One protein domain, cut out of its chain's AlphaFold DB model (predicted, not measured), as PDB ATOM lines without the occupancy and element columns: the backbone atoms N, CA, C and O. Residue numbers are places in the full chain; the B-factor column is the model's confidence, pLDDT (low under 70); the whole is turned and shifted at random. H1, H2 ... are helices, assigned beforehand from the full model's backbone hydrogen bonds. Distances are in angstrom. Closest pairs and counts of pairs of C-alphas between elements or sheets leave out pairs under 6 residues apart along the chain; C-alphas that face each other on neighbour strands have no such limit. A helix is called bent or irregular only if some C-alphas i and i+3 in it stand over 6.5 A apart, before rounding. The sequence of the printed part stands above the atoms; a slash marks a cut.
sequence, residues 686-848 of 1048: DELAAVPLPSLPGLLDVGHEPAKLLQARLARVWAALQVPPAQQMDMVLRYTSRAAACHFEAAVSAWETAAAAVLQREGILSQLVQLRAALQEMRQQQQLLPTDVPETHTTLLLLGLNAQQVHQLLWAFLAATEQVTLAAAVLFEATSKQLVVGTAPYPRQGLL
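Overview. This is residues 686 to 848 of the 1048 residues of an uncharacterized protein of Scenedesmus sp. NREL 46B-D3 (UniProt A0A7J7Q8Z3). Two long helices, H4 and H6, run side by side in opposite ways and make the long axis. H2 packs on H4 toward one end, with H3 at the corner there; toward the other end short H5 stands crosswise and residues 783 to 790 stick out. The printed part has 163 residues with seven named helices, H1 to H7 in order, and no named strand: all helix. It is loose, with a radius of gyration of the C-alphas of 21.0 A and spans of 74 by 37 by 34 A.

Arrangement. H4, residues 740 to 782, is irregular, with C-alphas 742 and 745 7.6 A apart, and has a kink of 36 degrees near residue 747. It touches H6, residues 803 to 831, at a shallow tilt of 24 degrees, opposite ways; the closest C-alphas, of Ala 754 and Ala 823, are 4.8 A apart. With residues 745 to 759 alone H4 touches H2, residues 706 to 720, the closest C-alphas being those of Val 717 and Glu 752, 6.1 A. H3, residues 725 to 735, touches H4 only at the corner, closest at the C-alphas of Tyr 735 and Ala 741, 5.4 A. H5, residues 792 to 798, is close to H4 but not clearly touching, with the closest C-alphas, of Met 778 and Thr 795, at 7.3 A. H1, residues 686 to 689, and H7, residues 845 to 848, each only just touch H6, with 3 pairs of C-alphas within 8 A; the closest are Leu 688 to Ala 815, 5.8 A, and Gln 845 to Thr 817, 7.4 A. Every O i to N i+4 pair is within hydrogen-bond range in H2 and H6, against 6 of 7 in H3, 37 of 39 in H4 and 2 of 3 in H5; H1 and H7 are too short for one.

Along the chain. H4 runs 59.8 A from C-alpha 740 at (152.811, 234.227, 161.137) to C-alpha 782 at (156.489, 231.831, 101.449). H6 is 41.6 A long and H2 21.0 A.

Size, cuts and confidence. The C-alphas farthest apart, of Arg 738 and Asp 788, are 74.1 A apart. The printed part has no cut; the links H1 to H2 and H6 to H7 are long. The pLDDT is under 70 in 31 residues, among them 686 to 698 and 844 to 848.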
ATOM      1  N   ASP A 686     176.324 233.917 137.928       49.00
ATOM      2  CA  ASP A 686     176.391 235.179 138.668       49.00
ATOM      3  C   ASP A 686     175.984 236.392 137.813       49.00
ATOM      4  O   ASP A 686     175.324 237.298 138.312       49.00
ATOM      5  N   GLU A 687     176.297 236.414 136.512       54.47
ATOM      6  CA  GLU A 687     175.813 237.453 135.585       54.47
ATOM      7  C   GLU A 687     174.305 237.325 135.312       54.47
ATOM      8  O   GLU A 687     173.613 238.335 135.188       54.47
ATOM      9  N   LEU A 688     173.786 236.094 135.274       52.94
ATOM     10  CA  LEU A 688     172.359 235.791 135.125       52.94
ATOM     11  C   LEU A 688     171.573 236.131 136.408       52.94
ATOM     12  O   LEU A 688     170.440 236.608 136.329       52.94
ATOM     13  N   ALA A 689     172.181 235.967 137.587       52.56
ATOM     14  CA  ALA A 689     171.658 236.458 138.864       52.56
ATOM     15  C   ALA A 689     171.797 237.987 139.018       52.56
ATOM     16  O   ALA A 689     170.980 238.615 139.689       52.56
ATOM     17  N   ALA A 690     172.797 238.599 138.373       54.16
ATOM     18  CA  ALA A 690     173.015 240.046 138.362       54.16
ATOM     19  C   ALA A 690     172.123 240.814 137.368       54.16
ATOM     20  O   ALA A 690     172.178 242.046 137.348       54.16
ATOM     21  N   VAL A 691     171.283 240.133 136.577       56.34
ATOM     22  CA  VAL A 691     170.127 240.766 135.925       56.34
ATOM     23  C   VAL A 691     169.146 241.157 137.035       56.34
ATOM     24  O   VAL A 691     168.553 240.262 137.643       56.34
ATOM     25  N   PRO A 692     168.967 242.457 137.344       54.50
ATOM     26  CA  PRO A 692     168.121 242.856 138.456       54.50
ATOM     27  C   PRO A 692     166.678 242.455 138.157       54.50
ATOM     28  O   PRO A 692     166.115 242.876 137.144       54.50
ATOM     29  N   LEU A 693     166.084 241.662 139.054       57.59
ATOM     30  CA  LEU A 693     164.658 241.343 139.010       57.59
ATOM     31  C   LEU A 693     163.859 242.646 138.844       57.59
ATOM     32  O   LEU A 693     164.134 243.603 139.578       57.59
ATOM     33  N   PRO A 694     162.884 242.713 137.916       60.50
ATOM     34  CA  PRO A 694     162.121 243.927 137.666       60.50
ATOM     35  C   PRO A 694     161.385 244.329 138.943       60.50
ATOM     36  O   PRO A 694     160.424 243.679 139.364       60.50
ATOM     37  N   SER A 695     161.871 245.384 139.595       64.56
ATOM     38  CA  SER A 695     161.365 245.808 140.893       64.56
ATOM     39  C   SER A 695     159.925 246.297 140.747       64.56
ATOM     40  O   SER A 695     159.635 247.229 139.998       64.56
ATOM     41  N   LEU A 696     159.004 245.637 141.459       69.06
ATOM     42  CA  LEU A 696     157.578 245.961 141.406       69.06
ATOM     43  C   LEU A 696     157.381 247.455 141.727       69.06
ATOM     44  O   LEU A 696     157.833 247.878 142.801       69.06
ATOM     45  N   PRO A 697     156.722 248.241 140.840       68.88
ATOM     46  CA  PRO A 697     156.775 249.704 140.828       68.88
ATOM     47  C   PRO A 697     156.685 250.319 142.220       68.88
ATOM     48  O   PRO A 697     155.699 250.098 142.929       68.88
ATOM     49  N   GLY A 698     157.758 251.015 142.617       69.38
ATOM     50  CA  GLY A 698     158.025 251.420 143.998       69.38
ATOM     51  C   GLY A 698     156.816 252.064 144.671       69.38
ATOM     52  O   GLY A 698     156.126 252.881 144.066       69.38
ATOM     53  N   LEU A 699     156.541 251.673 145.919       74.12
ATOM     54  CA  LEU A 699     155.364 252.140 146.649       74.12
ATOM     55  C   LEU A 699     155.587 253.565 147.176       74.12
ATOM     56  O   LEU A 699     155.870 253.774 148.354       74.12
ATOM     57  N   LEU A 700     155.491 254.536 146.271       63.28
ATOM     58  CA  LEU A 700     155.610 255.951 146.589       63.28
ATOM     59  C   LEU A 700     154.427 256.397 147.468       63.28
ATOM     60  O   LEU A 700     153.266 256.199 147.124       63.28
ATOM     61  N   ASP A 701     154.770 257.010 148.599       60.50
ATOM     62  CA  ASP A 701     153.912 257.854 149.443       60.50
ATOM     63  C   ASP A 701     152.668 257.220 150.115       60.50
ATOM     64  O   ASP A 701     151.676 257.888 150.415       60.50
ATOM     65  N   VAL A 702     152.723 255.926 150.462       65.06
ATOM     66  CA  VAL A 702     151.780 255.338 151.441       65.06
ATOM     67  C   VAL A 702     152.267 255.649 152.862       65.06
ATOM     68  O   VAL A 702     153.065 254.915 153.442       65.06
ATOM     69  N   GLY A 703     151.800 256.771 153.414       66.88
ATOM     70  CA  GLY A 703     152.343 257.359 154.645       66.88
ATOM     71  C   GLY A 703     152.277 256.490 155.914       66.88
ATOM     72  O   GLY A 703     151.196 256.058 156.317       66.88
ATOM     73  N   HIS A 704     153.446 256.347 156.559       72.12
ATOM     74  CA  HIS A 704     153.792 255.990 157.958       72.12
ATOM     75  C   HIS A 704     153.118 254.807 158.690       72.12
ATOM     76  O   HIS A 704     153.654 254.360 159.700       72.12
ATOM     77  N   GLU A 705     152.001 254.259 158.222       91.88
ATOM     78  CA  GLU A 705     151.356 253.073 158.796       91.88
ATOM     79  C   GLU A 705     151.952 251.794 158.174       91.88
ATOM     80  O   GLU A 705     151.624 251.473 157.023       91.88
ATOM     81  N   PRO A 706     152.805 251.025 158.885       86.00
ATOM     82  CA  PRO A 706     153.479 249.863 158.299       86.00
ATOM     83  C   PRO A 706     152.485 248.775 157.873       86.00
ATOM     84  O   PRO A 706     152.720 248.070 156.892       86.00
ATOM     85  N   ALA A 707     151.330 248.683 158.541       88.38
ATOM     86  CA  ALA A 707     150.250 247.782 158.152       88.38
ATOM     87  C   ALA A 707     149.664 248.138 156.772       88.38
ATOM     88  O   ALA A 707     149.423 247.244 155.960       88.38
ATOM     89  N   LYS A 708     149.491 249.436 156.468       89.94
ATOM     90  CA  LYS A 708     149.014 249.900 155.152       89.94
ATOM     91  C   LYS A 708     150.064 249.676 154.067       89.94
ATOM     92  O   LYS A 708     149.710 249.251 152.970       89.94
ATOM     93  N   LEU A 709     151.342 249.904 154.378       91.06
ATOM     94  CA  LEU A 709     152.449 249.636 153.459       91.06
ATOM     95  C   LEU A 709     152.536 248.143 153.104       91.06
ATOM     96  O   LEU A 709     152.603 247.804 151.924       91.06
ATOM     97  N   LEU A 710     152.454 247.240 154.088       91.50
ATOM     98  CA  LEU A 710     152.444 245.789 153.847       91.50
ATOM     99  C   LEU A 710     151.185 245.326 153.096       91.50
ATOM    100  O   LEU A 710     151.289 244.505 152.183       91.50
ATOM    101  N   GLN A 711     150.009 245.883 153.413       92.75
ATOM    102  CA  GLN A 711     148.774 245.618 152.665       92.75
ATOM    103  C   GLN A 711     148.904 246.050 151.197       92.75
ATOM    104  O   GLN A 711     148.517 245.298 150.303       92.75
ATOM    105  N   ALA A 712     149.473 247.227 150.931       93.69
ATOM    106  CA  ALA A 712     149.675 247.732 149.577       93.69
ATOM    107  C   ALA A 712     150.744 246.934 148.807       93.69
ATOM    108  O   ALA A 712     150.519 246.593 147.645       93.69
ATOM    109  N   ARG A 713     151.860 246.551 149.449       94.88
ATOM    110  CA  ARG A 713     152.855 245.611 148.889       94.88
ATOM    111  C   ARG A 713     152.189 244.315 148.425       94.88
ATOM    112  O   ARG A 713     152.288 243.956 147.253       94.88
ATOM    113  N   LEU A 714     151.426 243.673 149.311       95.06
ATOM    114  CA  LEU A 714     150.721 242.425 149.019       95.06
ATOM    115  C   LEU A 714     149.629 242.588 147.943       95.06
ATOM    116  O   LEU A 714     149.485 241.720 147.083       95.06
ATOM    117  N   ALA A 715     148.908 243.713 147.925       95.12
ATOM    118  CA  ALA A 715     147.919 244.008 146.889       95.12
ATOM    119  C   ALA A 715     148.551 244.154 145.491       95.12
ATOM    120  O   ALA A 715     147.987 243.649 144.519       95.12
ATOM    121  N   ARG A 716     149.747 244.760 145.381       94.75
ATOM    122  CA  ARG A 716     150.514 244.787 144.119       94.75
ATOM    123  C   ARG A 716     150.875 243.374 143.660       94.75
ATOM    124  O   ARG A 716     150.687 243.074 142.486       94.75
ATOM    125  N   VAL A 717     151.330 242.501 144.566       95.75
ATOM    126  CA  VAL A 717     151.620 241.085 144.249       95.75
ATOM    127  C   VAL A 717     150.374 240.368 143.727       95.75
ATOM    128  O   VAL A 717     150.453 239.669 142.718       95.75
ATOM    129  N   TRP A 718     149.217 240.543 144.371       96.19
ATOM    130  CA  TRP A 718     147.974 239.917 143.915       96.19
ATOM    131  C   TRP A 718     147.513 240.419 142.548       96.19
ATOM    132  O   TRP A 718     147.058 239.608 141.747       96.19
ATOM    133  N   ALA A 719     147.640 241.720 142.271       95.88
ATOM    134  CA  ALA A 719     147.317 242.286 140.962       95.88
ATOM    135  C   ALA A 719     148.278 241.769 139.876       95.88
ATOM    136  O   ALA A 719     147.834 241.311 138.825       95.88
ATOM    137  N   ALA A 720     149.581 241.767 140.168       94.62
ATOM    138  CA  ALA A 720     150.646 241.268 139.300       94.62
ATOM    139  C   ALA A 720     150.475 239.781 138.932       94.62
ATOM    140  O   ALA A 720     150.591 239.415 137.766       94.62
ATOM    141  N   LEU A 721     150.160 238.932 139.915       94.12
ATOM    142  CA  LEU A 721     149.926 237.493 139.734       94.12
ATOM    143  C   LEU A 721     148.459 237.134 139.416       94.12
ATOM    144  O   LEU A 721     148.127 235.952 139.356       94.12
ATOM    145  N   GLN A 722     147.576 238.127 139.242       95.31
ATOM    146  CA  GLN A 722     146.133 237.966 138.989       95.31
ATOM    147  C   GLN A 722     145.427 236.997 139.967       95.31
ATOM    148  O   GLN A 722     144.548 236.219 139.594       95.31
ATOM    149  N   VAL A 723     145.821 237.031 141.246       93.06
ATOM    150  CA  VAL A 723     145.381 236.074 142.275       93.06
ATOM    151  C   VAL A 723     143.871 236.209 142.530       93.06
ATOM    152  O   VAL A 723     143.429 237.296 142.913       93.06
ATOM    153  N   PRO A 724     143.061 235.136 142.402       94.50
ATOM    154  CA  PRO A 724     141.620 235.197 142.644       94.50
ATOM    155  C   PRO A 724     141.271 235.669 144.070       94.50
ATOM    156  O   PRO A 724     141.909 235.207 145.020       94.50
ATOM    157  N   PRO A 725     140.228 236.503 144.280       93.69
ATOM    158  CA  PRO A 725     139.911 237.091 145.591       93.69
ATOM    159  C   PRO A 725     139.769 236.094 146.754       93.69
ATOM    160  O   PRO A 725     140.155 236.398 147.881       93.69
ATOM    161  N   ALA A 726     139.283 234.877 146.488       93.62
ATOM    162  CA  ALA A 726     139.231 233.810 147.489       93.62
ATOM    163  C   ALA A 726     140.631 233.422 148.007       93.62
ATOM    164  O   ALA A 726     140.826 233.288 149.212       93.62
ATOM    165  N   GLN A 727     141.624 233.313 147.117       92.56
ATOM    166  CA  GLN A 727     143.013 233.013 147.477       92.56
ATOM    167  C   GLN A 727     143.718 234.208 148.138       92.56
ATOM    168  O   GLN A 727     144.578 234.004 148.994       92.56
ATOM    169  N   GLN A 728     143.333 235.444 147.797       95.06
ATOM    170  CA  GLN A 728     143.805 236.647 148.499       95.06
ATOM    171  C   GLN A 728     143.402 236.592 149.983       95.06
ATOM    172  O   GLN A 728     144.258 236.705 150.862       95.06
ATOM    173  N   MET A 729     142.122 236.317 150.267       94.38
ATOM    174  CA  MET A 729     141.613 236.146 151.635       94.38
ATOM    175  C   MET A 729     142.335 235.010 152.376       94.38
ATOM    176  O   MET A 729     142.774 235.186 153.511       94.38
ATOM    177  N   ASP A 730     142.544 233.875 151.708       92.44
ATOM    178  CA  ASP A 730     143.259 232.712 152.247       92.44
ATOM    179  C   ASP A 730     144.729 233.005 152.611       92.44
ATOM    180  O   ASP A 730     145.312 232.346 153.475       92.44
ATOM    181  N   MET A 731     145.347 233.998 151.964       90.44
ATOM    182  CA  MET A 731     146.676 234.500 152.322       90.44
ATOM    183  C   MET A 731     146.600 235.445 153.524       90.44
ATOM    184  O   MET A 731     147.359 235.261 154.476       90.44
ATOM    185  N   VAL A 732     145.652 236.393 153.534       92.69
ATOM    186  CA  VAL A 732     145.433 237.301 154.677       92.69
ATOM    187  C   VAL A 732     145.188 236.512 155.961       92.69
ATOM    188  O   VAL A 732     145.864 236.751 156.957       92.69
ATOM    189  N   LEU A 733     144.281 235.531 155.945       92.50
ATOM    190  CA  LEU A 733     143.917 234.743 157.129       92.50
ATOM    191  C   LEU A 733     145.090 233.927 157.698       92.50
ATOM    192  O   LEU A 733     145.152 233.702 158.905       92.50
ATOM    193  N   ARG A 734     146.050 233.518 156.858       89.44
ATOM    194  CA  ARG A 734     147.264 232.819 157.311       89.44
ATOM    195  C   ARG A 734     148.253 233.791 157.954       89.44
ATOM    196  O   ARG A 734     148.676 233.556 159.083       89.44
ATOM    197  N   TYR A 735     148.583 234.894 157.277       87.81
ATOM    198  CA  TYR A 735     149.598 235.842 157.757       87.81
ATOM    199  C   TYR A 735     149.109 236.792 158.864       87.81
ATOM    200  O   TYR A 735     149.928 237.321 159.607       87.81
ATOM    201  N   THR A 736     147.793 236.965 159.040       87.50
ATOM    202  CA  THR A 736     147.219 237.690 160.195       87.50
ATOM    203  C   THR A 736     147.162 236.849 161.476       87.50
ATOM    204  O   THR A 736     146.848 237.379 162.544       87.50
ATOM    205  N   SER A 737     147.504 235.555 161.420       91.62
ATOM    206  CA  SER A 737     147.683 234.744 162.628       91.62
ATOM    207  C   SER A 737     148.883 235.240 163.450       91.62
ATOM    208  O   SER A 737     149.918 235.622 162.905       91.62
ATOM    209  N   ARG A 738     148.763 235.237 164.786       90.44
ATOM    210  CA  ARG A 738     149.736 235.892 165.684       90.44
ATOM    211  C   ARG A 738     151.173 235.362 165.553       90.44
ATOM    212  O   ARG A 738     152.099 236.126 165.785       90.44
ATOM    213  N   ALA A 739     151.347 234.092 165.184       90.44
ATOM    214  CA  ALA A 739     152.662 233.506 164.921       90.44
ATOM    215  C   ALA A 739     153.212 233.917 163.540       90.44
ATOM    216  O   ALA A 739     154.360 234.333 163.429       90.44
ATOM    217  N   ALA A 740     152.383 233.868 162.489       88.19
ATOM    218  CA  ALA A 740     152.811 234.227 161.137       88.19
ATOM    219  C   ALA A 740     153.045 235.736 160.951       88.19
ATOM    220  O   ALA A 740     153.825 236.118 160.082       88.19
ATOM    221  N   ALA A 741     152.428 236.590 161.776       89.50
ATOM    222  CA  ALA A 741     152.601 238.041 161.730       89.50
ATOM    223  C   ALA A 741     154.077 238.471 161.853       89.50
ATOM    224  O   ALA A 741     154.508 239.378 161.144       89.50
ATOM    225  N   CYS A 742     154.874 237.775 162.674       91.31
ATOM    226  CA  CYS A 742     156.318 238.012 162.816       91.31
ATOM    227  C   CYS A 742     157.121 237.690 161.542       91.31
ATOM    228  O   CYS A 742     158.203 238.234 161.347       91.31
ATOM    229  N   HIS A 743     156.587 236.835 160.668       93.06
ATOM    230  CA  HIS A 743     157.204 236.429 159.404       93.06
ATOM    231  C   HIS A 743     156.542 237.085 158.182       93.06
ATOM    232  O   HIS A 743     156.982 236.861 157.055       93.06
ATOM    233  N   PHE A 744     155.495 237.896 158.372       92.62
ATOM    234  CA  PHE A 744     154.677 238.417 157.275       92.62
ATOM    235  C   PHE A 744     155.478 239.297 156.309       92.62
ATOM    236  O   PHE A 744     155.337 239.145 155.100       92.62
ATOM    237  N   GLU A 745     156.372 240.157 156.800       94.31
ATOM    238  CA  GLU A 745     157.220 240.985 155.931       94.31
ATOM    239  C   GLU A 745     158.246 240.164 155.128       94.31
ATOM    240  O   GLU A 745     158.446 240.416 153.936       94.31
ATOM    241  N   ALA A 746     158.855 239.145 155.743       94.06
ATOM    242  CA  ALA A 746     159.756 238.229 155.044       94.06
ATOM    243  C   ALA A 746     158.999 237.432 153.966       94.06
ATOM    244  O   ALA A 746     159.448 237.347 152.823       94.06
ATOM    245  N   ALA A 747     157.799 236.941 154.294       94.31
ATOM    246  CA  ALA A 747     156.909 236.277 153.350       94.31
ATOM    247  C   ALA A 747     156.493 237.202 152.193       94.31
ATOM    248  O   ALA A 747     156.551 236.781 151.043       94.31
ATOM    249  N   VAL A 748     156.112 238.459 152.459       95.06
ATOM    250  CA  VAL A 748     155.768 239.442 151.411       95.06
ATOM    251  C   VAL A 748     156.970 239.718 150.509       95.06
ATOM    252  O   VAL A 748     156.812 239.711 149.294       95.06
ATOM    253  N   SER A 749     158.172 239.871 151.067       95.25
ATOM    254  CA  SER A 749     159.404 240.048 150.281       95.25
ATOM    255  C   SER A 749     159.710 238.833 149.388       95.25
ATOM    256  O   SER A 749     160.059 238.994 148.216       95.25
ATOM    257  N   ALA A 750     159.510 237.612 149.894       95.31
ATOM    258  CA  ALA A 750     159.643 236.383 149.107       95.31
ATOM    259  C   ALA A 750     158.569 236.269 148.004       95.31
ATOM    260  O   ALA A 750     158.876 235.874 146.880       95.31
ATOM    261  N   TRP A 751     157.326 236.675 148.287       95.31
ATOM    262  CA  TRP A 751     156.241 236.754 147.302       95.31
ATOM    263  C   TRP A 751     156.495 237.809 146.216       95.31
ATOM    264  O   TRP A 751     156.233 237.538 145.047       95.31
ATOM    265  N   GLU A 752     157.031 238.983 146.564       95.88
ATOM    266  CA  GLU A 752     157.430 240.022 145.601       95.88
ATOM    267  C   GLU A 752     158.571 239.529 144.691       95.88
ATOM    268  O   GLU A 752     158.513 239.712 143.475       95.88
ATOM    269  N   THR A 753     159.548 238.812 145.259       94.50
ATOM    270  CA  THR A 753     160.663 238.180 144.524       94.50
ATOM    271  C   THR A 753     160.162 237.106 143.550       94.50
ATOM    272  O   THR A 753     160.521 237.113 142.371       94.50
ATOM    273  N   ALA A 754     159.283 236.210 144.012       94.69
ATOM    274  CA  ALA A 754     158.678 235.171 143.179       94.69
ATOM    275  C   ALA A 754     157.782 235.749 142.073       94.69
ATOM    276  O   ALA A 754     157.821 235.263 140.943       94.69
ATOM    277  N   ALA A 755     157.020 236.808 142.362       95.44
ATOM    278  CA  ALA A 755     156.200 237.490 141.365       95.44
ATOM    279  C   ALA A 755     157.049 238.137 140.260       95.44
ATOM    280  O   ALA A 755     156.739 237.960 139.083       95.44
ATOM    281  N   ALA A 756     158.136 238.832 140.618       94.69
ATOM    282  CA  ALA A 756     159.038 239.453 139.648       94.69
ATOM    283  C   ALA A 756     159.690 238.413 138.716       94.69
ATOM    284  O   ALA A 756     159.660 238.582 137.496       94.69
ATOM    285  N   ALA A 757     160.202 237.308 139.273       94.50
ATOM    286  CA  ALA A 757     160.816 236.235 138.489       94.50
ATOM    287  C   ALA A 757     159.815 235.565 137.527       94.50
ATOM    288  O   ALA A 757     160.125 235.355 136.352       94.50
ATOM    289  N   VAL A 758     158.592 235.271 137.995       95.00
ATOM    290  CA  VAL A 758     157.537 234.682 137.150       95.00
ATOM    291  C   VAL A 758     157.145 235.645 136.029       95.00
ATOM    292  O   VAL A 758     157.138 235.241 134.870       95.00
ATOM    293  N   LEU A 759     156.893 236.922 136.331       94.81
ATOM    294  CA  LEU A 759     156.538 237.917 135.312       94.81
ATOM    295  C   LEU A 759     157.631 238.101 134.252       94.81
ATOM    296  O   LEU A 759     157.313 238.219 133.069       94.81
ATOM    297  N   GLN A 760     158.904 238.081 134.647       95.12
ATOM    298  CA  GLN A 760     160.028 238.132 133.712       95.12
ATOM    299  C   GLN A 760     160.029 236.914 132.773       95.12
ATOM    300  O   GLN A 760     160.164 237.072 131.559       95.12
ATOM    301  N   ARG A 761     159.813 235.705 133.311       95.81
ATOM    302  CA  ARG A 761     159.746 234.468 132.519       95.81
ATOM    303  C   ARG A 761     158.561 234.458 131.551       95.81
ATOM    304  O   ARG A 761     158.756 234.183 130.367       95.81
ATOM    305  N   GLU A 762     157.355 234.777 132.023       94.62
ATOM    306  CA  GLU A 762     156.155 234.806 131.173       94.62
ATOM    307  C   GLU A 762     156.226 235.936 130.125       94.62
ATOM    308  O   GLU A 762     155.784 235.762 128.988       94.62
ATOM    309  N   GLY A 763     156.870 237.064 130.454       94.81
ATOM    310  CA  GLY A 763     157.166 238.138 129.504       94.81
ATOM    311  C   GLY A 763     158.040 237.667 128.339       94.81
ATOM    312  O   GLY A 763     157.686 237.885 127.179       94.81
ATOM    313  N   ILE A 764     159.132 236.949 128.619       95.12
ATOM    314  CA  ILE A 764     160.022 236.400 127.581       95.12
ATOM    315  C   ILE A 764     159.325 235.275 126.792       95.12
ATOM    316  O   ILE A 764     159.456 235.208 125.569       95.12
ATOM    317  N   LEU A 765     158.509 234.440 127.448       94.25
ATOM    318  CA  LEU A 765     157.665 233.455 126.759       94.25
ATOM    319  C   LEU A 765     156.683 234.108 125.782       94.25
ATOM    320  O   LEU A 765     156.512 233.600 124.675       94.25
ATOM    321  N   SER A 766     156.078 235.247 126.134       95.12
ATOM    322  CA  SER A 766     155.185 235.967 125.215       95.12
ATOM    323  C   SER A 766     155.911 236.408 123.935       95.12
ATOM    324  O   SER A 766     155.358 236.280 122.842       95.12
ATOM    325  N   GLN A 767     157.182 236.810 124.046       94.94
ATOM    326  CA  GLN A 767     158.030 237.171 122.905       94.94
ATOM    327  C   GLN A 767     158.428 235.939 122.072       94.94
ATOM    328  O   GLN A 767     158.372 235.995 120.845       94.94
ATOM    329  N   LEU A 768     158.746 234.799 122.706       93.69
ATOM    330  CA  LEU A 768     158.983 233.522 122.006       93.69
ATOM    331  C   LEU A 768     157.743 233.050 121.227       93.69
ATOM    332  O   LEU A 768     157.870 232.547 120.110       93.69
ATOM    333  N   VAL A 769     156.543 233.226 121.788       95.38
ATOM    334  CA  VAL A 769     155.275 232.872 121.128       95.38
ATOM    335  C   VAL A 769     154.970 233.813 119.959       95.38
ATOM    336  O   VAL A 769     154.596 233.331 118.890       95.38
ATOM    337  N   GLN A 770     155.190 235.124 120.110       93.94
ATOM    338  CA  GLN A 770     155.062 236.095 119.013       93.94
ATOM    339  C   GLN A 770     156.051 235.797 117.874       93.94
ATOM    340  O   GLN A 770     155.647 235.746 116.713       93.94
ATOM    341  N   LEU A 771     157.314 235.501 118.199       93.12
ATOM    342  CA  LEU A 771     158.330 235.076 117.231       93.12
ATOM    343  C   LEU A 771     157.916 233.792 116.496       93.12
ATOM    344  O   LEU A 771     157.998 233.729 115.269       93.12
ATOM    345  N   ARG A 772     157.416 232.780 117.219       93.06
ATOM    346  CA  ARG A 772     156.903 231.540 116.613       93.06
ATOM    347  C   ARG A 772     155.738 231.818 115.661       93.06
ATOM    348  O   ARG A 772     155.717 231.240 114.576       93.06
ATOM    349  N   ALA A 773     154.799 232.685 116.043       94.00
ATOM    350  CA  ALA A 773     153.657 233.050 115.209       94.00
ATOM    351  C   ALA A 773     154.103 233.771 113.925       94.00
ATOM    352  O   ALA A 773     153.707 233.365 112.835       94.00
ATOM    353  N   ALA A 774     155.007 234.749 114.030       91.94
ATOM    354  CA  ALA A 774     155.548 235.465 112.874       91.94
ATOM    355  C   ALA A 774     156.343 234.537 111.928       91.94
ATOM    356  O   ALA A 774     156.180 234.603 110.712       91.94
ATOM    357  N   LEU A 775     157.124 233.589 112.466       89.56
ATOM    358  CA  LEU A 775     157.785 232.522 111.692       89.56
ATOM    359  C   LEU A 775     156.798 231.535 111.034       89.56
ATOM    360  O   LEU A 775     157.150 230.867 110.059       89.56
ATOM    361  N   GLN A 776     155.584 231.386 111.569       92.06
ATOM    362  CA  GLN A 776     154.531 230.562 110.969       92.06
ATOM    363  C   GLN A 776     153.782 231.316 109.868       92.06
ATOM    364  O   GLN A 776     153.549 230.729 108.814       92.06
ATOM    365  N   GLU A 777     153.462 232.594 110.074       93.19
ATOM    366  CA  GLU A 777     152.845 233.456 109.062       93.19
ATOM    367  C   GLU A 777     153.769 233.631 107.850       93.19
ATOM    368  O   GLU A 777     153.369 233.356 106.724       93.19
ATOM    369  N   MET A 778     155.043 233.954 108.082       89.88
ATOM    370  CA  MET A 778     156.063 234.031 107.032       89.88
ATOM    371  C   MET A 778     156.189 232.737 106.224       89.88
ATOM    372  O   MET A 778     156.282 232.785 105.003       89.88
ATOM    373  N   ARG A 779     156.130 231.568 106.877       89.00
ATOM    374  CA  ARG A 779     156.154 230.277 106.172       89.00
ATOM    375  C   ARG A 779     154.901 230.064 105.309       89.00
ATOM    376  O   ARG A 779     155.007 229.437 104.262       89.00
ATOM    377  N   GLN A 780     153.741 230.585 105.712       93.69
ATOM    378  CA  GLN A 780     152.519 230.550 104.896       93.69
ATOM    379  C   GLN A 780     152.603 231.526 103.713       93.69
ATOM    380  O   GLN A 780     152.233 231.161 102.604       93.69
ATOM    381  N   GLN A 781     153.149 232.730 103.916       91.38
ATOM    382  CA  GLN A 781     153.403 233.692 102.835       91.38
ATOM    383  C   GLN A 781     154.420 233.141 101.819       91.38
ATOM    384  O   GLN A 781     154.218 233.251 100.614       91.38
ATOM    385  N   GLN A 782     155.476 232.473 102.290       87.38
ATOM    386  CA  GLN A 782     156.489 231.831 101.449       87.38
ATOM    387  C   GLN A 782     155.924 230.664 100.623       87.38
ATOM    388  O   GLN A 782     156.309 230.501  99.471       87.38
ATOM    389  N   GLN A 783     154.949 229.916 101.152       90.56
ATOM    390  CA  GLN A 783     154.217 228.881 100.404       90.56
ATOM    391  C   GLN A 783     153.326 229.432  99.271       90.56
ATOM    392  O   GLN A 783     152.807 228.644  98.483       90.56
ATOM    393  N   LEU A 784     153.150 230.756  99.174       92.31
ATOM    394  CA  LEU A 784     152.435 231.426  98.082       92.31
ATOM    395  C   LEU A 784     153.375 232.036  97.023       92.31
ATOM    396  O   LEU A 784     152.887 232.515  96.000       92.31
ATOM    397  N   LEU A 785     154.697 232.023  97.235       86.31
ATOM    398  CA  LEU A 785     155.684 232.454  96.238       86.31
ATOM    399  C   LEU A 785     156.303 231.241  95.513       86.31
ATOM    400  O   LEU A 785     156.548 230.211  96.143       86.31
ATOM    401  N   PRO A 786     156.598 231.340  94.200       80.69
ATOM    402  CA  PRO A 786     157.308 230.291  93.471       80.69
ATOM    403  C   PRO A 786     158.737 230.094  94.012       80.69
ATOM    404  O   PRO A 786     159.441 231.045  94.351       80.69
ATOM    405  N   THR A 787     159.153 228.832  94.115       66.56
ATOM    406  CA  THR A 787     160.130 228.343  95.108       66.56
ATOM    407  C   THR A 787     161.601 228.351  94.659       66.56
ATOM    408  O   THR A 787     162.366 227.466  95.037       66.56
ATOM    409  N   ASP A 788     162.024 229.328  93.855       80.94
ATOM    410  CA  ASP A 788     163.341 229.304  93.183       80.94
ATOM    411  C   ASP A 788     164.503 229.943  93.984       80.94
ATOM    412  O   ASP A 788     165.603 230.121  93.457       80.94
ATOM    413  N   VAL A 789     164.300 230.294  95.263       66.88
ATOM    414  CA  VAL A 789     165.295 231.003  96.100       66.88
ATOM    415  C   VAL A 789     165.536 230.263  97.430       66.88
ATOM    416  O   VAL A 789     164.570 229.965  98.129       66.88
ATOM    417  N   PRO A 790     166.796 229.976  97.832       62.97
ATOM    418  CA  PRO A 790     167.093 229.233  99.060       62.97
ATOM    419  C   PRO A 790     166.666 229.983 100.336       62.97
ATOM    420  O   PRO A 790     166.830 231.195 100.467       62.97
ATOM    421  N   GLU A 791     166.117 229.235 101.294       64.38
ATOM    422  CA  GLU A 791     164.990 229.744 102.089       64.38
ATOM    423  C   GLU A 791     165.302 230.278 103.502       64.38
ATOM    424  O   GLU A 791     164.541 231.086 104.027       64.38
ATOM    425  N   THR A 792     166.366 229.814 104.167       63.12
ATOM    426  CA  THR A 792     166.426 229.844 105.648       63.12
ATOM    427  C   THR A 792     167.048 231.096 106.271       63.12
ATOM    428  O   THR A 792     166.530 231.599 107.273       63.12
ATOM    429  N   HIS A 793     168.134 231.640 105.711       59.91
ATOM    430  CA  HIS A 793     168.740 232.878 106.235       59.91
ATOM    431  C   HIS A 793     167.863 234.106 105.950       59.91
ATOM    432  O   HIS A 793     167.742 234.998 106.791       59.91
ATOM    433  N   THR A 794     167.192 234.110 104.799       63.41
ATOM    434  CA  THR A 794     166.208 235.112 104.381       63.41
ATOM    435  C   THR A 794     165.039 235.194 105.360       63.41
ATOM    436  O   THR A 794     164.679 236.299 105.754       63.41
ATOM    437  N   THR A 795     164.498 234.066 105.846       64.81
ATOM    438  CA  THR A 795     163.362 234.084 106.793       64.81
ATOM    439  C   THR A 795     163.639 234.762 108.137       64.81
ATOM    440  O   THR A 795     162.724 235.349 108.705       64.81
ATOM    441  N   LEU A 796     164.869 234.723 108.663       65.50
ATOM    442  CA  LEU A 796     165.198 235.450 109.899       65.50
ATOM    443  C   LEU A 796     165.414 236.948 109.629       65.50
ATOM    444  O   LEU A 796     164.886 237.792 110.354       65.50
ATOM    445  N   LEU A 797     166.109 237.282 108.536       73.00
ATOM    446  CA  LEU A 797     166.342 238.669 108.116       73.00
ATOM    447  C   LEU A 797     165.039 239.414 107.782       73.00
ATOM    448  O   LEU A 797     164.898 240.578 108.145       73.00
ATOM    449  N   LEU A 798     164.071 238.740 107.155       72.19
ATOM    450  CA  LEU A 798     162.744 239.284 106.836       72.19
ATOM    451  C   LEU A 798     161.907 239.628 108.084       72.19
ATOM    452  O   LEU A 798     161.088 240.540 108.027       72.19
ATOM    453  N   LEU A 799     162.146 238.968 109.225       77.69
ATOM    454  CA  LEU A 799     161.559 239.351 110.520       77.69
ATOM    455  C   LEU A 799     162.312 240.502 111.213       77.69
ATOM    456  O   LEU A 799     161.961 240.880 112.330       77.69
ATOM    457  N   GLY A 800     163.378 241.032 110.603       86.94
ATOM    458  CA  GLY A 800     164.268 242.021 111.218       86.94
ATOM    459  C   GLY A 800     165.073 241.481 112.408       86.94
ATOM    460  O   GLY A 800     165.688 242.265 113.131       86.94
ATOM    461  N   LEU A 801     165.070 240.159 112.627       86.88
ATOM    462  CA  LEU A 801     165.674 239.509 113.787       86.88
ATOM    463  C   LEU A 801     166.941 238.761 113.388       86.88
ATOM    464  O   LEU A 801     166.912 237.748 112.690       86.88
ATOM    465  N   ASN A 802     168.078 239.241 113.880       88.69
ATOM    466  CA  ASN A 802     169.342 238.545 113.706       88.69
ATOM    467  C   ASN A 802     169.426 237.310 114.630       88.69
ATOM    468  O   ASN A 802     168.779 237.226 115.678       88.69
ATOM    469  N   ALA A 803     170.261 236.336 114.257       84.25
ATOM    470  CA  ALA A 803     170.419 235.098 115.027       84.25
ATOM    471  C   ALA A 803     170.928 235.336 116.466       84.25
ATOM    472  O   ALA A 803     170.669 234.524 117.356       84.25
ATOM    473  N   GLN A 804     171.609 236.461 116.715       89.00
ATOM    474  CA  GLN A 804     172.055 236.869 118.045       89.00
ATOM    475  C   GLN A 804     170.878 237.283 118.942       89.00
ATOM    476  O   GLN A 804     170.873 236.895 120.106       89.00
ATOM    477  N   GLN A 805     169.864 237.987 118.432       89.50
ATOM    478  CA  GLN A 805     168.652 238.335 119.188       89.50
ATOM    479  C   GLN A 805     167.863 237.080 119.569       89.50
ATOM    480  O   GLN A 805     167.485 236.929 120.727       89.50
ATOM    481  N   VAL A 806     167.685 236.134 118.637       89.50
ATOM    482  CA  VAL A 806     167.037 234.840 118.931       89.50
ATOM    483  C   VAL A 806     167.817 234.073 120.008       89.50
ATOM    484  O   VAL A 806     167.224 233.558 120.954       89.50
ATOM    485  N   HIS A 807     169.151 234.056 119.924       90.81
ATOM    486  CA  HIS A 807     170.008 233.423 120.930       90.81
ATOM    487  C   HIS A 807     169.949 234.123 122.300       90.81
ATOM    488  O   HIS A 807     169.840 233.452 123.323       90.81
ATOM    489  N   GLN A 808     169.966 235.461 122.335       91.94
ATOM    490  CA  GLN A 808     169.821 236.261 123.558       91.94
ATOM    491  C   GLN A 808     168.466 236.030 124.234       91.94
ATOM    492  O   GLN A 808     168.405 235.935 125.457       91.94
ATOM    493  N   LEU A 809     167.392 235.899 123.454       92.94
ATOM    494  CA  LEU A 809     166.032 235.709 123.960       92.94
ATOM    495  C   LEU A 809     165.828 234.281 124.505       92.94
ATOM    496  O   LEU A 809     165.228 234.105 125.565       92.94
ATOM    497  N   LEU A 810     166.432 233.270 123.863       93.19
ATOM    498  CA  LEU A 810     166.546 231.911 124.414       93.19
ATOM    499  C   LEU A 810     167.373 231.877 125.715       93.19
ATOM    500  O   LEU A 810     166.956 231.243 126.684       93.19
ATOM    501  N   TRP A 811     168.502 232.592 125.779       93.75
ATOM    502  CA  TRP A 811     169.301 232.714 127.008       93.75
ATOM    503  C   TRP A 811     168.536 233.395 128.142       93.75
ATOM    504  O   TRP A 811     168.532 232.889 129.262       93.75
ATOM    505  N   ALA A 812     167.849 234.501 127.857       92.62
ATOM    506  CA  ALA A 812     167.036 235.212 128.838       92.62
ATOM    507  C   ALA A 812     165.901 234.327 129.388       92.62
ATOM    508  O   ALA A 812     165.593 234.390 130.577       92.62
ATOM    509  N   PHE A 813     165.309 233.464 128.554       94.94
ATOM    510  CA  PHE A 813     164.296 232.502 128.993       94.94
ATOM    511  C   PHE A 813     164.858 231.437 129.951       94.94
ATOM    512  O   PHE A 813     164.232 231.136 130.974       94.94
ATOM    513  N   LEU A 814     166.046 230.893 129.658       94.00
ATOM    514  CA  LEU A 814     166.740 229.968 130.562       94.00
ATOM    515  C   LEU A 814     167.075 230.657 131.894       94.00
ATOM    516  O   LEU A 814     166.737 230.124 132.951       94.00
ATOM    517  N   ALA A 815     167.615 231.880 131.833       91.88
ATOM    518  CA  ALA A 815     167.930 232.721 132.990       91.88
ATOM    519  C   ALA A 815     166.710 232.945 133.896       91.88
ATOM    520  O   ALA A 815     166.740 232.650 135.089       91.88
ATOM    521  N   ALA A 816     165.601 233.417 133.317       92.06
ATOM    522  CA  ALA A 816     164.367 233.669 134.050       92.06
ATOM    523  C   ALA A 816     163.772 232.372 134.627       92.06
ATOM    524  O   ALA A 816     163.178 232.387 135.702       92.06
ATOM    525  N   THR A 817     163.968 231.229 133.962       92.69
ATOM    526  CA  THR A 817     163.530 229.931 134.491       92.69
ATOM    527  C   THR A 817     164.379 229.479 135.688       92.69
ATOM    528  O   THR A 817     163.808 228.980 136.657       92.69
ATOM    529  N   GLU A 818     165.698 229.713 135.699       93.88
ATOM    530  CA  GLU A 818     166.522 229.505 136.905       93.88
ATOM    531  C   GLU A 818     166.109 230.451 138.040       93.88
ATOM    532  O   GLU A 818     165.832 229.985 139.150       93.88
ATOM    533  N   GLN A 819     165.952 231.749 137.754       93.12
ATOM    534  CA  GLN A 819     165.485 232.744 138.728       93.12
ATOM    535  C   GLN A 819     164.134 232.353 139.356       93.12
ATOM    536  O   GLN A 819     163.973 232.467 140.572       93.12
ATOM    537  N   VAL A 820     163.184 231.809 138.580       94.69
ATOM    538  CA  VAL A 820     161.918 231.279 139.122       94.69
ATOM    539  C   VAL A 820     162.142 230.063 140.024       94.69
ATOM    540  O   VAL A 820     161.490 229.967 141.063       94.69
ATOM    541  N   THR A 821     163.064 229.146 139.703       94.00
ATOM    542  CA  THR A 821     163.352 228.010 140.604       94.00
ATOM    543  C   THR A 821     163.990 228.442 141.925       94.00
ATOM    544  O   THR A 821     163.621 227.901 142.970       94.00
ATOM    545  N   LEU A 822     164.871 229.450 141.905       94.31
ATOM    546  CA  LEU A 822     165.465 230.040 143.108       94.31
ATOM    547  C   LEU A 822     164.412 230.784 143.939       94.31
ATOM    548  O   LEU A 822     164.269 230.528 145.133       94.31
ATOM    549  N   ALA A 823     163.602 231.637 143.309       93.31
ATOM    550  CA  ALA A 823     162.543 232.371 143.997       93.31
ATOM    551  C   ALA A 823     161.450 231.440 144.558       93.31
ATOM    552  O   ALA A 823     160.915 231.699 145.635       93.31
ATOM    553  N   ALA A 824     161.157 230.316 143.893       93.31
ATOM    554  CA  ALA A 824     160.266 229.280 144.417       93.31
ATOM    555  C   ALA A 824     160.852 228.532 145.631       93.31
ATOM    556  O   ALA A 824     160.082 228.057 146.466       93.31
ATOM    557  N   ALA A 825     162.182 228.428 145.749       94.12
ATOM    558  CA  ALA A 825     162.842 227.879 146.934       94.12
ATOM    559  C   ALA A 825     162.796 228.870 148.111       94.12
ATOM    560  O   ALA A 825     162.357 228.490 149.194       94.12
ATOM    561  N   VAL A 826     163.124 230.147 147.876       94.62
ATOM    562  CA  VAL A 826     163.007 231.225 148.881       94.62
ATOM    563  C   VAL A 826     161.560 231.379 149.367       94.62
ATOM    564  O   VAL A 826     161.313 231.535 150.561       94.62
ATOM    565  N   LEU A 827     160.578 231.274 148.464       94.06
ATOM    566  CA  LEU A 827     159.161 231.284 148.829       94.06
ATOM    567  C   LEU A 827     158.771 230.072 149.687       94.06
ATOM    568  O   LEU A 827     158.002 230.223 150.640       94.06
ATOM    569  N   PHE A 828     159.301 228.885 149.378       94.31
ATOM    570  CA  PHE A 828     159.068 227.683 150.175       94.31
ATOM    571  C   PHE A 828     159.671 227.805 151.577       94.31
ATOM    572  O   PHE A 828     158.991 227.489 152.547       94.31
ATOM    573  N   GLU A 829     160.889 228.330 151.703       94.25
ATOM    574  CA  GLU A 829     161.537 228.579 152.995       94.25
ATOM    575  C   GLU A 829     160.771 229.619 153.832       94.25
ATOM    576  O   GLU A 829     160.441 229.368 154.989       94.25
ATOM    577  N   ALA A 830     160.392 230.754 153.234       92.56
ATOM    578  CA  ALA A 830     159.723 231.847 153.943       92.56
ATOM    579  C   ALA A 830     158.238 231.590 154.280       92.56
ATOM    580  O   ALA A 830     157.638 232.369 155.024       92.56
ATOM    581  N   THR A 831     157.596 230.567 153.695       91.38
ATOM    582  CA  THR A 831     156.133 230.375 153.815       91.38
ATOM    583  C   THR A 831     155.657 228.932 153.989       91.38
ATOM    584  O   THR A 831     154.452 228.714 154.146       91.38
ATOM    585  N   SER A 832     156.556 227.948 153.907       91.75
ATOM    586  CA  SER A 832     156.257 226.508 153.818       91.75
ATOM    587  C   SER A 832     155.309 226.121 152.668       91.75
ATOM    588  O   SER A 832     154.728 225.033 152.677       91.75
ATOM    589  N   LYS A 833     155.128 226.992 151.662       87.88
ATOM    590  CA  LYS A 833     154.314 226.734 150.463       87.88
ATOM    591  C   LYS A 833     155.195 226.573 149.233       87.88
ATOM    592  O   LYS A 833     156.043 227.409 148.945       87.88
ATOM    593  N   GLN A 834     154.923 225.543 148.442       91.38
ATOM    594  CA  GLN A 834     155.466 225.454 147.091       91.38
ATOM    595  C   GLN A 834     154.807 226.517 146.192       91.38
ATOM    596  O   GLN A 834     153.624 226.820 146.355       91.38
ATOM    597  N   LEU A 835     155.548 227.057 145.220       89.50
ATOM    598  CA  LEU A 835     154.961 227.848 144.133       89.50
ATOM    599  C   LEU A 835     154.069 226.932 143.271       89.50
ATOM    600  O   LEU A 835     154.502 225.851 142.867       89.50
ATOM    601  N   VAL A 836     152.826 227.340 143.005       87.88
ATOM    602  CA  VAL A 836     151.782 226.532 142.341       87.88
ATOM    603  C   VAL A 836     151.096 227.378 141.266       87.88
ATOM    604  O   VAL A 836     150.768 228.536 141.513       87.88
ATOM    605  N   VAL A 837     150.850 226.793 140.092       79.06
ATOM    606  CA  VAL A 837     150.036 227.369 139.013       79.06
ATOM    607  C   VAL A 837     148.699 226.629 138.979       79.06
ATOM    608  O   VAL A 837     148.634 225.441 138.655       79.06
ATOM    609  N   GLY A 838     147.619 227.314 139.359       82.94
ATOM    610  CA  GLY A 838     146.306 226.688 139.534       82.94
ATOM    611  C   GLY A 838     146.322 225.660 140.670       82.94
ATOM    612  O   GLY A 838     146.300 226.034 141.841       82.94
ATOM    613  N   THR A 839     146.362 224.372 140.325       81.75
ATOM    614  CA  THR A 839     146.488 223.244 141.270       81.75
ATOM    615  C   THR A 839     147.781 222.439 141.100       81.75
ATOM    616  O   THR A 839     148.038 221.540 141.898       81.75
ATOM    617  N   ALA A 840     148.600 222.741 140.088       85.19
ATOM    618  CA  ALA A 840     149.840 222.023 139.803       85.19
ATOM    619  C   ALA A 840     151.056 222.790 140.353       85.19
ATOM    620  O   ALA A 840     151.111 224.014 140.209       85.19
ATOM    621  N   PRO A 841     152.058 222.125 140.958       85.44
ATOM    622  CA  PRO A 841     153.297 222.796 141.348       85.44
ATOM    623  C   PRO A 841     153.954 223.452 140.128       85.44
ATOM    624  O   PRO A 841     153.961 222.866 139.044       85.44
ATOM    625  N   TYR A 842     154.516 224.651 140.304       81.69
ATOM    626  CA  TYR A 842     155.197 225.368 139.225       81.69
ATOM    627  C   TYR A 842     156.294 224.462 138.638       81.69
ATOM    628  O   TYR A 842     157.080 223.894 139.413       81.69
ATOM    629  N   PRO A 843     156.344 224.264 137.306       75.31
ATOM    630  CA  PRO A 843     157.223 223.276 136.700       75.31
ATOM    631  C   PRO A 843     158.691 223.595 136.990       75.31
ATOM    632  O   PRO A 843     159.259 224.554 136.474       75.31
ATOM    633  N   ARG A 844     159.330 222.749 137.807       69.56
ATOM    634  CA  ARG A 844     160.795 222.703 137.907       69.56
ATOM    635  C   ARG A 844     161.353 222.288 136.544       69.56
ATOM    636  O   ARG A 844     160.764 221.420 135.904       69.56
ATOM    637  N   GLN A 845     162.503 222.833 136.143       58.00
ATOM    638  CA  GLN A 845     163.130 222.595 134.828       58.00
ATOM    639  C   GLN A 845     163.140 221.114 134.403       58.00
ATOM    640  O   GLN A 845     162.802 220.788 133.269       58.00
ATOM    641  N   GLY A 846     163.439 220.195 135.329       45.34
ATOM    642  CA  GLY A 846     163.444 218.754 135.054       45.34
ATOM    643  C   GLY A 846     162.095 218.153 134.627       45.34
ATOM    644  O   GLY A 846     162.095 217.159 133.909       45.34
ATOM    645  N   LEU A 847     160.949 218.736 135.007       41.72
ATOM    646  CA  LEU A 847     159.623 218.207 134.650       41.72
ATOM    647  C   LEU A 847     159.241 218.477 133.190       41.72
ATOM    648  O   LEU A 847     158.633 217.605 132.572       41.72
ATOM    649  N   LEU A 848     159.668 219.605 132.610       41.53
ATOM    650  CA  LEU A 848     159.515 219.870 131.169       41.53
ATOM    651  C   LEU A 848     160.245 218.813 130.316       41.53
ATOM    652  O   LEU A 848     159.794 218.487 129.220       41.53
TER     653      LEU A 848